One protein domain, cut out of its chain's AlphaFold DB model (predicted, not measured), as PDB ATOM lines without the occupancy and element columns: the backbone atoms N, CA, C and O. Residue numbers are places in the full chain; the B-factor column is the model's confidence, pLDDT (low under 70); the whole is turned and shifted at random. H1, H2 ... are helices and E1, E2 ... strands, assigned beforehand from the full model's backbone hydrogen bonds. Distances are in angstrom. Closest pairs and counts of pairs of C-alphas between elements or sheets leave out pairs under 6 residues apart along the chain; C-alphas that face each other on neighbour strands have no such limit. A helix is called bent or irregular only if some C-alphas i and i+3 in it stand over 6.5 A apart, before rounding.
ATOM      1  N   VAL A  40      31.901 -32.443 127.224       94.94
ATOM      2  CA  VAL A  40      30.827 -31.506 127.605       94.94
ATOM      3  C   VAL A  40      30.633 -30.519 126.465       94.94
ATOM      4  O   VAL A  40      31.613 -29.938 125.999       94.94
ATOM      5  N   LYS A  41      29.401 -30.369 125.980       95.56
ATOM      6  CA  LYS A  41      29.075 -29.472 124.865       95.56
ATOM      7  C   LYS A  41      29.136 -28.010 125.317       95.56
ATOM      8  O   LYS A  41      28.799 -27.712 126.454       95.56
ATOM      9  N   ILE A  42      29.555 -27.111 124.429       94.88
ATOM     10  CA  ILE A  42      29.620 -25.669 124.690       94.88
ATOM     11  C   ILE A  42      28.712 -24.925 123.708       94.88
ATOM     12  O   ILE A  42      28.905 -25.027 122.494       94.88
ATOM     13  N   GLU A  43      27.800 -24.108 124.231       91.94
ATOM     14  CA  GLU A  43      27.001 -23.158 123.453       91.94
ATOM     15  C   GLU A  43      27.149 -21.735 124.014       91.94
ATOM     16  O   GLU A  43      26.383 -21.282 124.860       91.94
ATOM     17  N   LEU A  44      28.140 -20.977 123.529       85.56
ATOM     18  CA  LEU A  44      28.397 -19.626 124.057       85.56
ATOM     19  C   LEU A  44      27.428 -18.569 123.501       85.56
ATOM     20  O   LEU A  44      27.305 -17.471 124.058       85.56
ATOM     21  N   GLY A  45      26.791 -18.851 122.361       83.06
ATOM     22  CA  GLY A  45      25.875 -17.926 121.695       83.06
ATOM     23  C   GLY A  45      26.530 -16.594 121.310       83.06
ATOM     24  O   GLY A  45      25.862 -15.552 121.323       83.06
ATOM     25  N   LYS A  46      27.841 -16.578 121.018       81.62
ATOM     26  CA  LYS A  46      28.576 -15.376 120.600       81.62
ATOM     27  C   LYS A  46      28.822 -15.391 119.093       81.62
ATOM     28  O   LYS A  46      28.537 -16.339 118.371       81.62
ATOM     29  N   SER A  47      29.302 -14.260 118.583       77.12
ATOM     30  CA  SER A  47      29.568 -14.096 117.151       77.12
ATOM     31  C   SER A  47      30.806 -14.852 116.662       77.12
ATOM     32  O   SER A  47      30.962 -15.007 115.456       77.12
ATOM     33  N   ASP A  48      31.703 -15.234 117.574       82.50
ATOM     34  CA  ASP A  48      32.966 -15.920 117.282       82.50
ATOM     35  C   ASP A  48      33.355 -16.813 118.472       82.50
ATOM     36  O   ASP A  48      34.243 -16.496 119.268       82.50
ATOM     37  N   ASP A  49      32.601 -17.900 118.642       86.56
ATOM     38  CA  ASP A  49      32.788 -18.843 119.749       86.56
ATOM     39  C   ASP A  49      34.179 -19.479 119.709       86.56
ATOM     40  O   ASP A  49      34.843 -19.575 120.739       86.56
ATOM     41  N   ARG A  50      34.667 -19.825 118.511       89.62
ATOM     42  CA  ARG A  50      35.998 -20.405 118.325       89.62
ATOM     43  C   ARG A  50      37.085 -19.518 118.919       89.62
ATOM     44  O   ARG A  50      37.875 -20.002 119.725       89.62
ATOM     45  N   ARG A  51      37.119 -18.227 118.568       86.12
ATOM     46  CA  ARG A  51      38.164 -17.320 119.065       86.12
ATOM     47  C   ARG A  51      38.112 -17.150 120.581       86.12
ATOM     48  O   ARG A  51      39.156 -17.044 121.219       86.12
ATOM     49  N   LEU A  52      36.914 -17.136 121.170       87.62
ATOM     50  CA  LEU A  52      36.757 -17.073 122.626       87.62
ATOM     51  C   LEU A  52      37.266 -18.345 123.307       87.62
ATOM     52  O   LEU A  52      37.931 -18.254 124.337       87.62
ATOM     53  N   LEU A  53      37.004 -19.513 122.724       92.75
ATOM     54  CA  LEU A  53      37.526 -20.781 123.231       92.75
ATOM     55  C   LEU A  53      39.050 -20.836 123.130       92.75
ATOM     56  O   LEU A  53      39.705 -21.171 124.114       92.75
ATOM     57  N   GLU A  54      39.620 -20.430 121.993       91.50
ATOM     58  CA  GLU A  54      41.068 -20.268 121.830       91.50
ATOM     59  C   GLU A  54      41.649 -19.333 122.911       91.50
ATOM     60  O   GLU A  54      42.649 -19.666 123.546       91.50
ATOM     61  N   PHE A  55      40.983 -18.207 123.201       89.50
ATOM     62  CA  PHE A  55      41.417 -17.267 124.235       89.50
ATOM     63  C   PHE A  55      41.422 -17.899 125.638       89.50
ATOM     64  O   PHE A  55      42.465 -17.934 126.304       89.50
ATOM     65  N   TYR A  56      40.253 -18.345 126.112       91.19
ATOM     66  CA  TYR A  56      40.053 -18.718 127.516       91.19
ATOM     67  C   TYR A  56      40.640 -20.087 127.838       91.19
ATOM     68  O   TYR A  56      41.172 -20.281 128.927       91.19
ATOM     69  N   LEU A  57      40.558 -21.027 126.897       93.62
ATOM     70  CA  LEU A  57      41.035 -22.390 127.105       93.62
ATOM     71  C   LEU A  57      42.474 -22.575 126.624       93.62
ATOM     72  O   LEU A  57      43.127 -23.508 127.080       93.62
ATOM     73  N   GLY A  58      43.015 -21.681 125.788       91.69
ATOM     74  CA  GLY A  58      44.418 -21.760 125.369       91.69
ATOM     75  C   GLY A  58      45.396 -21.646 126.537       91.69
ATOM     76  O   GLY A  58      46.382 -22.376 126.608       91.69
ATOM     77  N   GLY A  59      45.061 -20.827 127.541       86.12
ATOM     78  CA  GLY A  59      45.829 -20.752 128.783       86.12
ATOM     79  C   GLY A  59      45.736 -22.010 129.658       86.12
ATOM     80  O   GLY A  59      46.656 -22.254 130.431       86.12
ATOM     81  N   MET A  60      44.667 -22.806 129.522       89.38
ATOM     82  CA  MET A  60      44.475 -24.092 130.215       89.38
ATOM     83  C   MET A  60      45.058 -25.279 129.437       89.38
ATOM     84  O   MET A  60      45.184 -26.372 129.986       89.38
ATOM     85  N   ALA A  61      45.357 -25.104 128.150       88.06
ATOM     86  CA  ALA A  61      45.773 -26.193 127.280       88.06
ATOM     87  C   ALA A  61      47.189 -26.696 127.613       88.06
ATOM     88  O   ALA A  61      47.429 -27.898 127.558       88.06
ATOM     89  N   GLY A  62      48.075 -25.811 128.088       82.31
ATOM     90  CA  GLY A  62      49.433 -26.161 128.500       82.31
ATOM     91  C   GLY A  62      50.159 -25.029 129.232       82.31
ATOM     92  O   GLY A  62      49.664 -23.906 129.310       82.31
ATOM     93  N   ALA A  63      51.356 -25.323 129.750       76.88
ATOM     94  CA  ALA A  63      52.124 -24.405 130.601       76.88
ATOM     95  C   ALA A  63      52.510 -23.081 129.911       76.88
ATOM     96  O   ALA A  63      52.538 -22.043 130.561       76.88
ATOM     97  N   GLU A  64      52.776 -23.096 128.600       81.94
ATOM     98  CA  GLU A  64      53.116 -21.879 127.843       81.94
ATOM     99  C   GLU A  64      51.910 -21.233 127.150       81.94
ATOM    100  O   GLU A  64      52.043 -20.193 126.503       81.94
ATOM    101  N   SER A  65      50.700 -21.755 127.366       85.50
ATOM    102  CA  SER A  65      49.519 -21.515 126.523       85.50
ATOM    103  C   SER A  65      49.702 -22.082 125.111       85.50
ATOM    104  O   SER A  65      50.707 -21.840 124.446       85.50
ATOM    105  N   GLU A  66      48.721 -22.834 124.637       90.44
ATOM    106  CA  GLU A  66      48.736 -23.432 123.302       90.44
ATOM    107  C   GLU A  66      47.326 -23.455 122.715       90.44
ATOM    108  O   GLU A  66      46.346 -23.265 123.432       90.44
ATOM    109  N   ASP A  67      47.207 -23.674 121.407       93.38
ATOM    110  CA  ASP A  67      45.900 -23.804 120.763       93.38
ATOM    111  C   ASP A  67      45.104 -24.966 121.400       93.38
ATOM    112  O   ASP A  67      45.516 -26.129 121.276       93.38
ATOM    113  N   PRO A  68      43.956 -24.699 122.059       95.06
ATOM    114  CA  PRO A  68      43.230 -25.726 122.796       95.06
ATOM    115  C   PRO A  68      42.627 -26.798 121.881       95.06
ATOM    116  O   PRO A  68      42.366 -27.912 122.343       95.06
ATOM    117  N   PHE A  69      42.446 -26.499 120.590       95.56
ATOM    118  CA  PHE A  69      41.990 -27.463 119.591       95.56
ATOM    119  C   PHE A  69      43.104 -28.461 119.267       95.56
ATOM    120  O   PHE A  69      42.912 -29.674 119.363       95.56
ATOM    121  N   SER A  70      44.304 -27.959 118.970       93.75
ATOM    122  CA  SER A  70      45.488 -28.789 118.721       93.75
ATOM    123  C   SER A  70      45.910 -29.609 119.949       93.75
ATOM    124  O   SER A  70      46.323 -30.763 119.810       93.75
ATOM    125  N   ALA A  71      45.739 -29.068 121.160       92.81
ATOM    126  CA  ALA A  71      45.987 -29.777 122.420       92.81
ATOM    127  C   ALA A  71      44.970 -30.903 122.709       92.81
ATOM    128  O   ALA A  71      45.192 -31.774 123.568       92.81
ATOM    129  N   GLY A  72      43.840 -30.900 121.994       93.75
ATOM    130  CA  GLY A  72      42.703 -31.796 122.195       93.75
ATOM    131  C   GLY A  72      41.859 -31.460 123.426       93.75
ATOM    132  O   GLY A  72      41.060 -32.296 123.847       93.75
ATOM    133  N   LEU A  73      42.055 -30.280 124.028       94.94
ATOM    134  CA  LEU A  73      41.215 -29.784 125.119       94.94
ATOM    135  C   LEU A  73      39.827 -29.405 124.595       94.94
ATOM    136  O   LEU A  73      38.834 -29.698 125.257       94.94
ATOM    137  N   VAL A  74      39.771 -28.810 123.403       96.38
ATOM    138  CA  VAL A  74      38.532 -28.506 122.684       96.38
ATOM    139  C   VAL A  74      38.427 -29.397 121.452       96.38
ATOM    140  O   VAL A  74      39.390 -29.562 120.705       96.38
ATOM    141  N   TRP A  75      37.248 -29.968 121.236       95.56
ATOM    142  CA  TRP A  75      36.895 -30.718 120.036       95.56
ATOM    143  C   TRP A  75      35.820 -29.965 119.254       95.56
ATOM    144  O   TRP A  75      34.903 -29.411 119.855       95.56
ATOM    145  N   GLU A  76      35.924 -29.955 117.925       94.94
ATOM    146  CA  GLU A  76      34.935 -29.348 117.029       94.94
ATOM    147  C   GLU A  76      34.365 -30.415 116.092       94.94
ATOM    148  O   GLU A  76      35.111 -31.090 115.381       94.94
ATOM    149  N   GLU A  77      33.041 -30.543 116.058       93.44
ATOM    150  CA  GLU A  77      32.341 -31.426 115.127       93.44
ATOM    151  C   GLU A  77      31.082 -30.739 114.599       93.44
ATOM    152  O   GLU A  77      30.213 -30.326 115.361       93.44
ATOM    153  N   GLY A  78      30.986 -30.574 113.276       89.38
ATOM    154  CA  GLY A  78      29.818 -29.943 112.651       89.38
ATOM    155  C   GLY A  78      29.565 -28.493 113.089       89.38
ATOM    156  O   GLY A  78      28.426 -28.040 113.021       89.38
ATOM    157  N   GLY A  79      30.599 -27.773 113.541       88.62
ATOM    158  CA  GLY A  79      30.483 -26.418 114.094       88.62
ATOM    159  C   GLY A  79      30.011 -26.364 115.553       88.62
ATOM    160  O   GLY A  79      29.734 -25.278 116.051       88.62
ATOM    161  N   ILE A  80      29.917 -27.514 116.226       93.50
ATOM    162  CA  ILE A  80      29.626 -27.630 117.657       93.50
ATOM    163  C   ILE A  80      30.941 -27.874 118.397       93.50
ATOM    164  O   ILE A  80      31.761 -28.687 117.961       93.50
ATOM    165  N   TYR A  81      31.129 -27.183 119.521       96.06
ATOM    166  CA  TYR A  81      32.336 -27.274 120.338       96.06
ATOM    167  C   TYR A  81      32.104 -28.117 121.590       96.06
ATOM    168  O   TYR A  81      31.029 -28.083 122.190       96.06
ATOM    169  N   TYR A  82      33.138 -28.842 122.010       96.44
ATOM    170  CA  TYR A  82      33.113 -29.688 123.198       96.44
ATOM    171  C   TYR A  82      34.403 -29.545 124.009       96.44
ATOM    172  O   TYR A  82      35.487 -29.534 123.429       96.44
ATOM    173  N   ILE A  83      34.314 -29.514 125.340       95.56
ATOM    174  CA  ILE A  83      35.475 -29.597 126.244       95.56
ATOM    175  C   ILE A  83      35.749 -31.061 126.591       95.56
ATOM    176  O   ILE A  83      34.860 -31.788 127.037       95.56
ATOM    177  N   SER A  84      37.001 -31.494 126.446       94.44
ATOM    178  CA  SER A  84      37.456 -32.811 126.886       94.44
ATOM    179  C   SER A  84      37.788 -32.820 128.378       94.44
ATOM    180  O   SER A  84      38.859 -32.370 128.795       94.44
ATOM    181  N   LYS A  85      36.927 -33.444 129.194       92.44
ATOM    182  CA  LYS A  85      37.167 -33.613 130.640       92.44
ATOM    183  C   LYS A  85      38.465 -34.357 130.921       92.44
ATOM    184  O   LYS A  85      39.206 -34.007 131.834       92.44
ATOM    185  N   LYS A  86      38.780 -35.367 130.105       90.94
ATOM    186  CA  LYS A  86      40.012 -36.155 130.239       90.94
ATOM    187  C   LYS A  86      41.263 -35.281 130.125       90.94
ATOM    188  O   LYS A  86      42.206 -35.488 130.882       90.94
ATOM    189  N   LYS A  87      41.277 -34.336 129.180       90.31
ATOM    190  CA  LYS A  87      42.384 -33.385 129.018       90.31
ATOM    191  C   LYS A  87      42.399 -32.345 130.126       90.31
ATOM    192  O   LYS A  87      43.463 -32.041 130.653       90.31
ATOM    193  N   LEU A  88      41.226 -31.885 130.545       89.19
ATOM    194  CA  LEU A  88      41.105 -30.918 131.624       89.19
ATOM    195  C   LEU A  88      41.674 -31.452 132.952       89.19
ATOM    196  O   LEU A  88      42.442 -30.747 133.596       89.19
ATOM    197  N   VAL A  89      41.418 -32.724 133.303       88.00
ATOM    198  CA  VAL A  89      41.999 -33.383 134.498       88.00
ATOM    199  C   VAL A  89      43.528 -33.338 134.504       88.00
ATOM    200  O   VAL A  89      44.128 -33.186 135.567       88.00
ATOM    201  N   SER A  90      44.169 -33.507 133.343       83.62
ATOM    202  CA  SER A  90      45.633 -33.485 133.264       83.62
ATOM    203  C   SER A  90      46.229 -32.083 133.350       83.62
ATOM    204  O   SER A  90      47.379 -31.967 133.768       83.62
ATOM    205  N   SER A  91      45.477 -31.050 132.966       83.81
ATOM    206  CA  SER A  91      45.993 -29.680 132.877       83.81
ATOM    207  C   SER A  91      45.662 -28.829 134.103       83.81
ATOM    208  O   SER A  91      46.515 -28.081 134.570       83.81
ATOM    209  N   VAL A  92      44.446 -28.948 134.647       86.56
ATOM    210  CA  VAL A  92      43.959 -28.131 135.768       86.56
ATOM    211  C   VAL A  92      43.263 -29.039 136.791       86.56
ATOM    212  O   VAL A  92      42.127 -29.472 136.566       86.56
ATOM    213  N   PRO A  93      43.923 -29.376 137.917       85.12
ATOM    214  CA  PRO A  93      43.326 -30.214 138.951       85.12
ATOM    215  C   PRO A  93      42.000 -29.633 139.460       85.12
ATOM    216  O   PRO A  93      41.918 -28.454 139.777       85.12
ATOM    217  N   GLY A  94      40.960 -30.464 139.553       88.25
ATOM    218  CA  GLY A  94      39.630 -30.051 140.025       88.25
ATOM    219  C   GLY A  94      38.698 -29.514 138.936       88.25
ATOM    220  O   GLY A  94      37.502 -29.776 139.007       88.25
ATOM    221  N   ALA A  95      39.225 -28.920 137.860       91.38
ATOM    222  CA  ALA A  95      38.396 -28.266 136.845       91.38
ATOM    223  C   ALA A  95      37.409 -29.205 136.135       91.38
ATOM    224  O   ALA A  95      36.302 -28.807 135.798       91.38
ATOM    225  N   ALA A  96      37.750 -30.483 135.947       91.81
ATOM    226  CA  ALA A  96      36.797 -31.442 135.384       91.81
ATOM    227  C   ALA A  96      35.615 -31.753 136.318       91.81
ATOM    228  O   ALA A  96      34.524 -32.031 135.829       91.81
ATOM    229  N   ALA A  97      35.825 -31.715 137.638       91.69
ATOM    230  CA  ALA A  97      34.755 -31.923 138.609       91.69
ATOM    231  C   ALA A  97      33.840 -30.695 138.691       91.69
ATOM    232  O   ALA A  97      32.624 -30.852 138.755       91.69
ATOM    233  N   ASP A  98      34.416 -29.493 138.628       92.75
ATOM    234  CA  ASP A  98      33.647 -28.249 138.595       92.75
ATOM    235  C   ASP A  98      32.867 -28.114 137.284       92.75
ATOM    236  O   ASP A  98      31.695 -27.747 137.311       92.75
ATOM    237  N   LEU A  99      33.462 -28.520 136.155       92.75
ATOM    238  CA  LEU A  99      32.768 -28.615 134.871       92.75
ATOM    239  C   LEU A  99      31.563 -29.569 134.944       92.75
ATOM    240  O   LEU A  99      30.489 -29.212 134.480       92.75
ATOM    241  N   ASP A 100      31.705 -30.737 135.580       90.44
ATOM    242  CA  ASP A 100      30.586 -31.670 135.796       90.44
ATOM    243  C   ASP A 100      29.498 -31.100 136.722       90.44
ATOM    244  O   ASP A 100      28.320 -31.422 136.569       90.44
ATOM    245  N   ALA A 101      29.875 -30.268 137.695       90.19
ATOM    246  CA  ALA A 101      28.928 -29.653 138.620       90.19
ATOM    247  C   ALA A 101      28.083 -28.553 137.957       90.19
ATOM    248  O   ALA A 101      26.922 -28.372 138.339       90.19
ATOM    249  N   ILE A 102      28.653 -27.831 136.986       92.38
ATOM    250  CA  ILE A 102      27.939 -26.797 136.227       92.38
ATOM    251  C   ILE A 102      27.167 -27.379 135.039       92.38
ATOM    252  O   ILE A 102      26.047 -26.949 134.807       92.38
ATOM    253  N   SER A 103      27.687 -28.404 134.351       88.81
ATOM    254  CA  SER A 103      27.044 -28.989 133.166       88.81
ATOM    255  C   SER A 103      25.958 -30.007 133.540       88.81
ATOM    256  O   SER A 103      26.120 -31.217 133.341       88.81
ATOM    257  N   GLN A 104      24.851 -29.550 134.132       80.38
ATOM    258  CA  GLN A 104      23.805 -30.439 134.671       80.38
ATOM    259  C   GLN A 104      23.093 -31.278 133.597       80.38
ATOM    260  O   GLN A 104      22.561 -32.347 133.904       80.38
ATOM    261  N   ASP A 105      23.093 -30.819 132.350       84.81
ATOM    262  CA  ASP A 105      22.479 -31.467 131.188       84.81
ATOM    263  C   ASP A 105      23.506 -31.947 130.141       84.81
ATOM    264  O   ASP A 105      23.126 -32.453 129.084       84.81
ATOM    265  N   GLY A 106      24.806 -31.865 130.457       87.62
ATOM    266  CA  GLY A 106      25.901 -32.210 129.543       87.62
ATOM    267  C   GLY A 106      26.275 -31.098 128.557       87.62
ATOM    268  O   GLY A 106      27.104 -31.321 127.667       87.62
ATOM    269  N   GLU A 107      25.699 -29.913 128.728       93.81
ATOM    270  CA  GLU A 107      25.999 -28.691 127.995       93.81
ATOM    271  C   GLU A 107      26.396 -27.580 128.978       93.81
ATOM    272  O   GLU A 107      26.129 -27.682 130.174       93.81
ATOM    273  N   ILE A 108      27.111 -26.566 128.489       95.06
ATOM    274  CA  ILE A 108      27.314 -25.310 129.209       95.06
ATOM    275  C   ILE A 108      26.999 -24.117 128.310       95.06
ATOM    276  O   ILE A 108      27.451 -24.058 127.158       95.06
ATOM    277  N   ASP A 109      26.259 -23.158 128.859       93.44
ATOM    278  CA  ASP A 109      25.990 -21.873 128.219       93.44
ATOM    279  C   ASP A 109      27.091 -20.829 128.509       93.44
ATOM    280  O   ASP A 109      28.158 -21.127 129.059       93.44
ATOM    281  N   TRP A 110      26.874 -19.574 128.096       90.31
ATOM    282  CA  TRP A 110      27.837 -18.499 128.341       90.31
ATOM    283  C   TRP A 110      28.029 -18.188 129.830       90.31
ATOM    284  O   TRP A 110      29.156 -17.931 130.253       90.31
ATOM    285  N   GLU A 111      26.955 -18.142 130.610       91.19
ATOM    286  CA  GLU A 111      26.976 -17.807 132.030       91.19
ATOM    287  C   GLU A 111      27.694 -18.890 132.852       91.19
ATOM    288  O   GLU A 111      28.496 -18.579 133.744       91.19
ATOM    289  N   GLU A 112      27.458 -20.157 132.520       95.25
ATOM    290  CA  GLU A 112      28.147 -21.308 133.104       95.25
ATOM    291  C   GLU A 112      29.625 -21.325 132.699       95.25
ATOM    292  O   GLU A 112      30.500 -21.485 133.554       95.25
ATOM    293  N   PHE A 113      29.931 -21.053 131.427       93.75
ATOM    294  CA  PHE A 113      31.306 -20.938 130.944       93.75
ATOM    295  C   PHE A 113      32.070 -19.764 131.584       93.75
ATOM    296  O   PHE A 113      33.228 -19.917 131.975       93.75
ATOM    297  N   GLU A 114      31.443 -18.595 131.739       91.38
ATOM    298  CA  GLU A 114      32.017 -17.441 132.448       91.38
ATOM    299  C   GLU A 114      32.333 -17.808 133.904       91.38
ATOM    300  O   GLU A 114      33.435 -17.533 134.382       91.38
ATOM    301  N   SER A 115      31.415 -18.505 134.580       92.75
ATOM    302  CA  SER A 115      31.620 -18.987 135.951       92.75
ATOM    303  C   SER A 115      32.785 -19.979 136.044       92.75
ATOM    304  O   SER A 115      33.636 -19.847 136.924       92.75
ATOM    305  N   PHE A 116      32.869 -20.925 135.104       94.62
ATOM    306  CA  PHE A 116      33.963 -21.890 135.000       94.62
ATOM    307  C   PHE A 116      35.324 -21.214 134.810       94.62
ATOM    308  O   PHE A 116      36.287 -21.509 135.520       94.62
ATOM    309  N   VAL A 117      35.411 -20.271 133.868       93.00
ATOM    310  CA  VAL A 117      36.648 -19.531 133.600       93.00
ATOM    311  C   VAL A 117      37.078 -18.752 134.838       93.00
ATOM    312  O   VAL A 117      38.243 -18.838 135.218       93.00
ATOM    313  N   LEU A 118      36.166 -18.018 135.483       91.62
ATOM    314  CA  LEU A 118      36.483 -17.217 136.668       91.62
ATOM    315  C   LEU A 118      36.965 -18.072 137.845       91.62
ATOM    316  O   LEU A 118      37.851 -17.633 138.578       91.62
ATOM    317  N   ALA A 119      36.428 -19.284 138.005       92.19
ATOM    318  CA  ALA A 119      36.837 -20.202 139.064       92.19
ATOM    319  C   ALA A 119      38.285 -20.688 138.907       92.19
ATOM    320  O   ALA A 119      38.968 -20.877 139.906       92.19
ATOM    321  N   HIS A 120      38.765 -20.854 137.670       91.88
ATOM    322  CA  HIS A 120      40.057 -21.496 137.412       91.88
ATOM    323  C   HIS A 120      41.138 -20.574 136.858       91.88
ATOM    324  O   HIS A 120      42.310 -20.932 136.921       91.88
ATOM    325  N   TYR A 121      40.790 -19.400 136.322       91.69
ATOM    326  CA  TYR A 121      41.719 -18.513 135.608       91.69
ATOM    327  C   TYR A 121      43.041 -18.273 136.344       91.69
ATOM    328  O   TYR A 121      44.121 -18.407 135.771       91.69
ATOM    329  N   TYR A 122      42.962 -17.973 137.635       90.44
ATOM    330  CA  TYR A 122      44.136 -17.687 138.451       90.44
ATOM    331  C   TYR A 122      44.928 -18.940 138.851       90.44
ATOM    332  O   TYR A 122      46.144 -18.849 139.025       90.44
ATOM    333  N   ASP A 123      44.278 -20.104 138.929       86.44
ATOM    334  CA  ASP A 123      44.912 -21.362 139.338       86.44
ATOM    335  C   ASP A 123      45.895 -21.873 138.281       86.44
ATOM    336  O   ASP A 123      46.990 -22.329 138.614       86.44
ATOM    337  N   TYR A 124      45.526 -21.785 136.999       85.50
ATOM    338  CA  TYR A 124      46.357 -22.323 135.919       85.50
ATOM    339  C   TYR A 124      47.344 -21.311 135.337       85.50
ATOM    340  O   TYR A 124      48.364 -21.722 134.787       85.50
ATOM    341  N   ARG A 125      47.085 -20.000 135.447       88.88
ATOM    342  CA  ARG A 125      48.015 -18.978 134.931       88.88
ATOM    343  C   ARG A 125      49.175 -18.664 135.868       88.88
ATOM    344  O   ARG A 125      50.192 -18.169 135.397       88.88
ATOM    345  N   GLN A 126      49.037 -18.945 137.168       88.75
ATOM    346  CA  GLN A 126      50.101 -18.745 138.163       88.75
ATOM    347  C   GLN A 126      50.705 -17.327 138.144       88.75
ATOM    348  O   GLN A 126      51.922 -17.153 138.211       88.75
TER     349      GLN A 126
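This is residues 40 to 126 of the 335 residues of an uncharacterized protein of Bacteroidetes bacterium (UniProt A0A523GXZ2). A small antiparallel sheet, E1, E3, E2 in order, has the helix H1 over one face, running along its strands. The longest helix, H4, lies beside H1 and H3, and the short helix H2 follows E3 directly and links it to H3; residues 107 to 108, in the link from H3 to H4, pair in parallel with residues 41 to 42 of E1. The printed part has 87 residues, with four named helices and three named strands in the order E1 H1 E2 E3 H2 H3 H4, and its class is mixed, helices and strands. It is compact, with a radius of gyration of the C-alphas of 11.6 A, and its rounded outline spans 30 by 25 by 20 A.

Look first at E3, residues 80 to 84, the inner strand between E1, residues 40 to 42, and E2, residues 74 to 77. Against E1 it is antiparallel, with N 83 and O 40 2.8 A apart, within hydrogen-bond range; E2 and E3 form a hairpin, with N 75 and O 82 2.8 A apart, within range. H1, residues 49 to 61, is on the sheet at a height of 9.5 A, over E3, and runs along the strands at 8 degrees to E3 on the local plane: two layers, a helix on one face of a sheet. E1, H1 and E2 are a split strand-helix-strand unit, two strands running the same way with E3 between them, and its crossover is right-handed. With residues 56 to 60 alone, H1 touches H4, residues 110 to 125, the same way at a shallow tilt of 30 degrees; the closest C-alphas, of Met 60 and Tyr 124, are 6.3 A apart. H4 forms a helical hairpin with H3, residues 95 to 102, at a shallow tilt of 21 degrees; the closest C-alphas, of Ile 102 and Glu 112, are 6.3 A apart. H3 only grazes the sheet, with residues 96 to 100. It forms another helical hairpin with H2, residues 85 to 91, the closest C-alphas, of Lys 85 and Ala 96, being 5.2 A apart. H1 and H3 are apart. Every O i to N i+4 pair is within hydrogen-bond range in H3, against 7 of 9 in H1, 2 of 3 in H2 and 10 of 12 in H4.

Find C-alpha 40 at (30.827, -31.506, 127.605), where E1 begins its 6.6 A. H1 is 16.7 A long, E2 10.2 A, E3 13.2 A, H2 9.9 A and H3 10.6 A. H4 begins at C-alpha 110 at (27.837, -18.499, 128.341) and ends 21.2 A away at C-alpha 125 at (48.015, -18.978, 134.931); it is irregular, with C-alphas 119 and 122 7.7 A apart, and has a kink of 39 degrees near residue 119.

The two C-alphas farthest apart, of Gly 78 and Gln 126, are 34.5 A apart. The printed part has no cut, and its one long link is H1 to E2, 12 residues. Mean pLDDT of the printed part is 90.2, and no printed residue is under 70.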